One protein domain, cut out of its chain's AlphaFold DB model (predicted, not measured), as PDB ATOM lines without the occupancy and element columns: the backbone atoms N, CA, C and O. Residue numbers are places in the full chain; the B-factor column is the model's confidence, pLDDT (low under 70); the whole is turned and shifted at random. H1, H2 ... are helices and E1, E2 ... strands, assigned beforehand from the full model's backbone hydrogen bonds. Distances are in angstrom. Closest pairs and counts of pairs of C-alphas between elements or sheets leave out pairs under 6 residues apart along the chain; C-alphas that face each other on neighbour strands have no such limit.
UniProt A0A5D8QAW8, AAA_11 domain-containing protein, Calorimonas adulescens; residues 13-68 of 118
ATOM      1  N   THR A  13      -0.541  10.876  16.533       94.06
ATOM      2  CA  THR A  13       0.561  11.847  16.525       94.06
ATOM      3  C   THR A  13       1.059  12.090  17.945       94.06
ATOM      4  O   THR A  13       0.307  11.918  18.907       94.06
ATOM      5  N   PHE A  14       2.290  12.582  18.105       89.06
ATOM      6  CA  PHE A  14       2.807  12.939  19.430       89.06
ATOM      7  C   PHE A  14       1.941  13.953  20.182       89.06
ATOM      8  O   PHE A  14       1.775  13.831  21.394       89.06
ATOM      9  N   ALA A  15       1.332  14.908  19.473       91.75
ATOM     10  CA  ALA A  15       0.464  15.917  20.077       91.75
ATOM     11  C   ALA A  15      -0.795  15.316  20.728       91.75
ATOM     12  O   ALA A  15      -1.330  15.876  21.680       91.75
ATOM     13  N   SER A  16      -1.260  14.166  20.240       96.31
ATOM     14  CA  SER A  16      -2.482  13.514  20.717       96.31
ATOM     15  C   SER A  16      -2.232  12.443  21.780       96.31
ATOM     16  O   SER A  16      -3.181  12.040  22.454       96.31
ATOM     17  N   VAL A  17      -0.984  11.999  21.973       94.19
ATOM     18  CA  VAL A  17      -0.622  10.898  22.888       94.19
ATOM     19  C   VAL A  17      -1.135  11.123  24.309       94.19
ATOM     20  O   VAL A  17      -1.663  10.193  24.916       94.19
ATOM     21  N   SER A  18      -0.995  12.338  24.847       91.12
ATOM     22  CA  SER A  18      -1.367  12.644  26.235       91.12
ATOM     23  C   SER A  18      -2.853  12.414  26.506       91.12
ATOM     24  O   SER A  18      -3.199  11.841  27.535       91.12
ATOM     25  N   THR A  19      -3.718  12.812  25.572       95.62
ATOM     26  CA  THR A  19      -5.174  12.660  25.681       95.62
ATOM     27  C   THR A  19      -5.624  11.263  25.270       95.62
ATOM     28  O   THR A  19      -6.444  10.658  25.960       95.62
ATOM     29  N   PHE A  20      -5.083  10.739  24.165       96.19
ATOM     30  CA  PHE A  20      -5.477   9.449  23.597       96.19
ATOM     31  C   PHE A  20      -5.114   8.281  24.519       96.19
ATOM     32  O   PHE A  20      -5.918   7.377  24.719       96.19
ATOM     33  N   LEU A  21      -3.933   8.333  25.142       95.06
ATOM     34  CA  LEU A  21      -3.411   7.276  26.010       95.06
ATOM     35  C   LEU A  21      -3.413   7.687  27.490       95.06
ATOM     36  O   LEU A  21      -2.574   7.239  28.272       95.06
ATOM     37  N   LYS A  22      -4.342   8.558  27.901       95.38
ATOM     38  CA  LYS A  22      -4.368   9.133  29.259       95.38
ATOM     39  C   LYS A  22      -4.518   8.108  30.391       95.38
ATOM     40  O   LYS A  22      -4.100   8.392  31.505       95.38
ATOM     41  N   TYR A  23      -5.099   6.942  30.103       96.12
ATOM     42  CA  TYR A  23      -5.288   5.851  31.070       96.12
ATOM     43  C   TYR A  23      -4.234   4.750  30.972       96.12
ATOM     44  O   TYR A  23      -4.287   3.806  31.748       96.12
ATOM     45  N   ILE A  24      -3.311   4.860  30.018       95.44
ATOM     46  CA  ILE A  24      -2.245   3.884  29.830       95.44
ATOM     47  C   ILE A  24      -1.063   4.299  30.696       95.44
ATOM     48  O   ILE A  24      -0.529   5.405  30.534       95.44
ATOM     49  N   GLY A  25      -0.694   3.412  31.610       92.06
ATOM     50  CA  GLY A  25       0.427   3.549  32.526       92.06
ATOM     51  C   GLY A  25       1.787   3.258  31.892       92.06
ATOM     52  O   GLY A  25       1.936   3.119  30.675       92.06
ATOM     53  N   LYS A  26       2.811   3.199  32.747       89.06
ATOM     54  CA  LYS A  26       4.196   2.951  32.341       89.06
ATOM     55  C   LYS A  26       4.327   1.543  31.759       89.06
ATOM     56  O   LYS A  26       3.909   0.586  32.396       89.06
ATOM     57  N   GLU A  27       4.949   1.428  30.586       89.25
ATOM     58  CA  GLU A  27       5.253   0.143  29.924       89.25
ATOM     59  C   GLU A  27       4.038  -0.787  29.676       89.25
ATOM     60  O   GLU A  27       4.215  -1.969  29.388       89.25
ATOM     61  N   GLU A  28       2.804  -0.271  29.720       94.69
ATOM     62  CA  GLU A  28       1.579  -1.057  29.487       94.69
ATOM     63  C   GLU A  28       1.353  -1.433  28.010       94.69
ATOM     64  O   GLU A  28       0.566  -2.330  27.703       94.69
ATOM     65  N   LEU A  29       2.049  -0.778  27.077       92.88
ATOM     66  CA  LEU A  29       2.056  -1.118  25.653       92.88
ATOM     67  C   LEU A  29       3.326  -1.887  25.274       92.88
ATOM     68  O   LEU A  29       4.413  -1.652  25.798       92.88
ATOM     69  N   GLY A  30       3.206  -2.773  24.285       91.19
ATOM     70  CA  GLY A  30       4.323  -3.584  23.799       91.19
ATOM     71  C   GLY A  30       5.367  -2.767  23.032       91.19
ATOM     72  O   GLY A  30       6.387  -2.358  23.589       91.19
ATOM     73  N   ILE A  31       5.132  -2.574  21.734       88.06
ATOM     74  CA  ILE A  31       6.085  -1.948  20.809       88.06
ATOM     75  C   ILE A  31       5.547  -0.592  20.357       88.06
ATOM     76  O   ILE A  31       4.434  -0.502  19.844       88.06
ATOM     77  N   LEU A  32       6.368   0.446  20.495       87.00
ATOM     78  CA  LEU A  32       6.198   1.726  19.818       87.00
ATOM     79  C   LEU A  32       7.003   1.736  18.522       87.00
ATOM     80  O   LEU A  32       8.183   1.390  18.528       87.00
ATOM     81  N   VAL A  33       6.395   2.205  17.439       85.62
ATOM     82  CA  VAL A  33       7.102   2.556  16.205       85.62
ATOM     83  C   VAL A  33       6.951   4.057  16.002       85.62
ATOM     84  O   VAL A  33       5.834   4.569  16.008       85.62
ATOM     85  N   ILE A  34       8.074   4.757  15.873       82.25
ATOM     86  CA  ILE A  34       8.116   6.187  15.569       82.25
ATOM     87  C   ILE A  34       8.583   6.333  14.133       82.25
ATOM     88  O   ILE A  34       9.699   5.923  13.821       82.25
ATOM     89  N   ASP A  35       7.744   6.939  13.306       85.00
ATOM     90  CA  ASP A  35       8.119   7.374  11.967       85.00
ATOM     91  C   ASP A  35       8.613   8.830  11.993       85.00
ATOM     92  O   ASP A  35       8.278   9.587  12.908       85.00
ATOM     93  N   GLU A  36       9.436   9.203  11.013       82.06
ATOM     94  CA  GLU A  36      10.001  10.551  10.842       82.06
ATOM     95  C   GLU A  36      10.649  11.140  12.113       82.06
ATOM     96  O   GLU A  36      10.634  12.346  12.358       82.06
ATOM     97  N   ALA A  37      11.284  10.306  12.940       75.19
ATOM     98  CA  ALA A  37      11.859  10.713  14.224       75.19
ATOM     99  C   ALA A  37      12.905  11.833  14.104       75.19
ATOM    100  O   ALA A  37      13.119  12.589  15.054       75.19
ATOM    101  N   GLY A  38      13.539  11.949  12.932       69.50
ATOM    102  CA  GLY A  38      14.464  13.027  12.597       69.50
ATOM    103  C   GLY A  38      13.824  14.417  12.618       69.50
ATOM    104  O   GLY A  38      14.550  15.368  12.870       69.50
ATOM    105  N   GLN A  39      12.498  14.516  12.439       77.12
ATOM    106  CA  GLN A  39      11.680  15.742  12.472       77.12
ATOM    107  C   GLN A  39      10.994  15.982  13.825       77.12
ATOM    108  O   GLN A  39      10.293  16.976  14.015       77.12
ATOM    109  N   ALA A  40      11.155  15.075  14.787       76.31
ATOM    110  CA  ALA A  40      10.483  15.167  16.073       76.31
ATOM    111  C   ALA A  40      11.389  15.767  17.148       76.31
ATOM    112  O   ALA A  40      12.579  15.457  17.275       76.31
ATOM    113  N   THR A  41      10.801  16.600  18.006       76.44
ATOM    114  CA  THR A  41      11.479  16.982  19.240       76.44
ATOM    115  C   THR A  41      11.445  15.810  20.230       76.44
ATOM    116  O   THR A  41      10.470  15.067  20.294       76.44
ATOM    117  N   PRO A  42      12.491  15.599  21.036       71.12
ATOM    118  CA  PRO A  42      12.528  14.476  21.977       71.12
ATOM    119  C   PRO A  42      11.411  14.522  23.015       71.12
ATOM    120  O   PRO A  42      10.868  13.486  23.395       71.12
ATOM    121  N   GLN A  43      11.048  15.724  23.461       74.00
ATOM    122  CA  GLN A  43       9.987  15.921  24.437       74.00
ATOM    123  C   GLN A  43       8.610  15.505  23.910       74.00
ATOM    124  O   GLN A  43       7.777  15.073  24.703       74.00
ATOM    125  N   SER A  44       8.364  15.580  22.596       81.06
ATOM    126  CA  SER A  44       7.077  15.164  22.032       81.06
ATOM    127  C   SER A  44       6.908  13.639  22.065       81.06
ATOM    128  O   SER A  44       5.805  13.146  22.293       81.06
ATOM    129  N   ALA A  45       8.003  12.882  21.951       80.69
ATOM    130  CA  ALA A  45       7.990  11.420  21.998       80.69
ATOM    131  C   ALA A  45       7.929  10.833  23.423       80.69
ATOM    132  O   ALA A  45       7.569   9.666  23.594       80.69
ATOM    133  N   LEU A  46       8.248  11.630  24.453       80.50
ATOM    134  CA  LEU A  46       8.379  11.193  25.850       80.50
ATOM    135  C   LEU A  46       7.147  10.433  26.352       80.50
ATOM    136  O   LEU A  46       7.270   9.347  26.916       80.50
ATOM    137  N   GLY A  47       5.955  10.987  26.117       85.00
ATOM    138  CA  GLY A  47       4.708  10.372  26.561       85.00
ATOM    139  C   GLY A  47       4.464   9.008  25.917       85.00
ATOM    140  O   GLY A  47       3.990   8.095  26.588       85.00
ATOM    141  N   ALA A  48       4.796   8.849  24.637       88.12
ATOM    142  CA  ALA A  48       4.602   7.580  23.945       88.12
ATOM    143  C   ALA A  48       5.572   6.532  24.491       88.12
ATOM    144  O   ALA A  48       5.159   5.432  24.839       88.12
ATOM    145  N   ILE A  49       6.843   6.907  24.648       83.06
ATOM    146  CA  ILE A  49       7.883   5.969  25.065       83.06
ATOM    147  C   ILE A  49       7.704   5.540  26.527       83.06
ATOM    148  O   ILE A  49       7.900   4.370  26.834       83.06
ATOM    149  N   TRP A  50       7.262   6.436  27.418       83.38
ATOM    150  CA  TRP A  50       6.966   6.082  28.814       83.38
ATOM    151  C   TRP A  50       5.914   4.972  28.935       83.38
ATOM    152  O   TRP A  50       5.996   4.138  29.832       83.38
ATOM    153  N   ARG A  51       4.963   4.912  27.997       91.88
ATOM    154  CA  ARG A  51       3.879   3.921  27.982       91.88
ATOM    155  C   ARG A  51       4.264   2.591  27.342       91.88
ATOM    156  O   ARG A  51       3.452   1.677  27.360       91.88
ATOM    157  N   THR A  52       5.449   2.470  26.743       85.88
ATOM    158  CA  THR A  52       5.795   1.329  25.880       85.88
ATOM    159  C   THR A  52       7.051   0.609  26.349       85.88
ATOM    160  O   THR A  52       8.060   1.252  26.625       85.88
ATOM    161  N   SER A  53       7.028  -0.723  26.363       84.44
ATOM    162  CA  SER A  53       8.166  -1.547  26.799       84.44
ATOM    163  C   SER A  53       9.385  -1.441  25.873       84.44
ATOM    164  O   SER A  53      10.533  -1.525  26.314       84.44
ATOM    165  N   LYS A  54       9.156  -1.263  24.565       79.88
ATOM    166  CA  LYS A  54      10.196  -1.151  23.535       79.88
ATOM    167  C   LYS A  54       9.801  -0.102  22.507       79.88
ATOM    168  O   LYS A  54       8.626   0.028  22.178       79.88
ATOM    169  N   ALA A  55      10.793   0.587  21.952       80.19
ATOM    170  CA  ALA A  55      10.595   1.558  20.884       80.19
ATOM    171  C   ALA A  55      11.531   1.274  19.703       80.19
ATOM    172  O   ALA A  55      12.727   1.050  19.890       80.19
ATOM    173  N   ILE A  56      10.971   1.304  18.497       79.50
ATOM    174  CA  ILE A  56      11.674   1.312  17.217       79.50
ATOM    175  C   ILE A  56      11.553   2.733  16.670       79.50
ATOM    176  O   ILE A  56      10.448   3.249  16.515       79.50
ATOM    177  N   VAL A  57      12.689   3.376  16.421       78.06
ATOM    178  CA  VAL A  57      12.755   4.787  16.029       78.06
ATOM    179  C   VAL A  57      13.294   4.868  14.609       78.06
ATOM    180  O   VAL A  57      14.434   4.479  14.364       78.06
ATOM    181  N   ILE A  58      12.465   5.343  13.686       77.31
ATOM    182  CA  ILE A  58      12.756   5.423  12.257       77.31
ATOM    183  C   ILE A  58      12.823   6.897  11.875       77.31
ATOM    184  O   ILE A  58      11.948   7.682  12.225       77.31
ATOM    185  N   GLY A  59      13.882   7.292  11.181       69.19
ATOM    186  CA  GLY A  59      14.042   8.646  10.669       69.19
ATOM    187  C   GLY A  59      15.226   8.727   9.716       69.19
ATOM    188  O   GLY A  59      16.158   7.928   9.811       69.19
ATOM    189  N   ASP A  60      15.183   9.693   8.806       74.19
ATOM    190  CA  ASP A  60      16.260   9.939   7.854       74.19
ATOM    191  C   ASP A  60      17.210  11.023   8.397       74.19
ATOM    192  O   ASP A  60      16.807  12.182   8.539       74.19
ATOM    193  N   PRO A  61      18.476  10.690   8.706       64.38
ATOM    194  CA  PRO A  61      19.441  11.662   9.203       64.38
ATOM    195  C   PRO A  61      19.847  12.700   8.150       64.38
ATOM    196  O   PRO A  61      20.459  13.702   8.515       64.38
ATOM    197  N   MET A  62      19.563  12.484   6.865       73.12
ATOM    198  CA  MET A  62      19.859  13.440   5.794       73.12
ATOM    199  C   MET A  62      18.784  14.518   5.646       73.12
ATOM    200  O   MET A  62      19.053  15.554   5.039       73.12
ATOM    201  N   GLN A  63      17.604  14.326   6.236       69.62
ATOM    202  CA  GLN A  63      16.561  15.346   6.258       69.62
ATOM    203  C   GLN A  63      16.901  16.489   7.231       69.62
ATOM    204  O   GLN A  63      17.803  16.390   8.074       69.62
ATOM    205  N   ILE A  64      16.200  17.615   7.065       72.38
ATOM    206  CA  ILE A  64      16.331  18.793   7.934       72.38
ATOM    207  C   ILE A  64      15.969  18.438   9.379       72.38
ATOM    208  O   ILE A  64      15.119  17.591   9.612       72.38
ATOM    209  N   GLU A  65      16.622  19.060  10.353       68.62
ATOM    210  CA  GLU A  65      16.262  18.867  11.761       68.62
ATOM    211  C   GLU A  65      15.047  19.732  12.138       68.62
ATOM    212  O   GLU A  65      14.821  20.774  11.512       68.62
ATOM    213  N   PRO A  66      14.272  19.349  13.171       69.12
ATOM    214  CA  PRO A  66      13.167  20.153  13.658       69.12
ATOM    215  C   PRO A  66      13.655  21.515  14.121       69.12
ATOM    216  O   PRO A  66      14.658  21.632  14.828       69.12
ATOM    217  N   ILE A  67      12.868  22.540  13.812       75.75
ATOM    218  CA  ILE A  67      13.074  23.876  14.357       75.75
ATOM    219  C   ILE A  67      12.793  23.814  15.862       75.75
ATOM    220  O   ILE A  67      11.653  23.628  16.292       75.75
ATOM    221  N   VAL A  68      13.841  23.961  16.667       73.62
ATOM    222  CA  VAL A  68      13.749  24.037  18.127       73.62
ATOM    223  C   VAL A  68      14.009  25.464  18.587       73.62
ATOM    224  O   VAL A  68      14.945  26.117  18.141       73.62
TER     225      VAL A  68
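AT A GLANCE: This is residues 13 to 68 of the 118 residues of the protein "AAA_11 domain-containing protein" of Calorimonas adulescens (UniProt A0A5D8QAW8). Look for a narrow ribbon of two parallel strands, E1 and E2, with H2 packed over one face through residues 45 to 50 and H1 beside H2. The printed part has 56 residues, with H1, E1, H2, E2 in order, of mixed class; E1, H2, E2 are a strand-helix-strand unit, parallel strands with a helix between, right-handed in its crossover. It is only just compact, close to loose, with radius of gyration 11.7 A, spanning 35 by 19 by 13 A.

HOW THE PARTS SIT: Find E1, residues 29 to 34, parallel to E2, residues 52 to 57; N 32 and O 54 are 2.8 A apart. H2, residues 42 to 50, touches H1, residues 14 to 20, closest at C-alphas Ser 44 and Phe 14, 5.5 A. O i to N i+4 pairs within hydrogen-bond range: H1 1 of 3, with 2 of 4 for i+3; H2 3 of 5.

IN THESE COORDINATES: Find C-alpha 29 at (2.056, -1.118, 25.653); E1 runs 13.8 A, E2 12.5 A, H2 12.2 A, H1 9.9 A. E2 ends at (12.755, 4.787, 16.029).

THE WHOLE: The printed part has no cut and no long link. Residues 38, 59, 61, 63 and 65 to 66 are under 70.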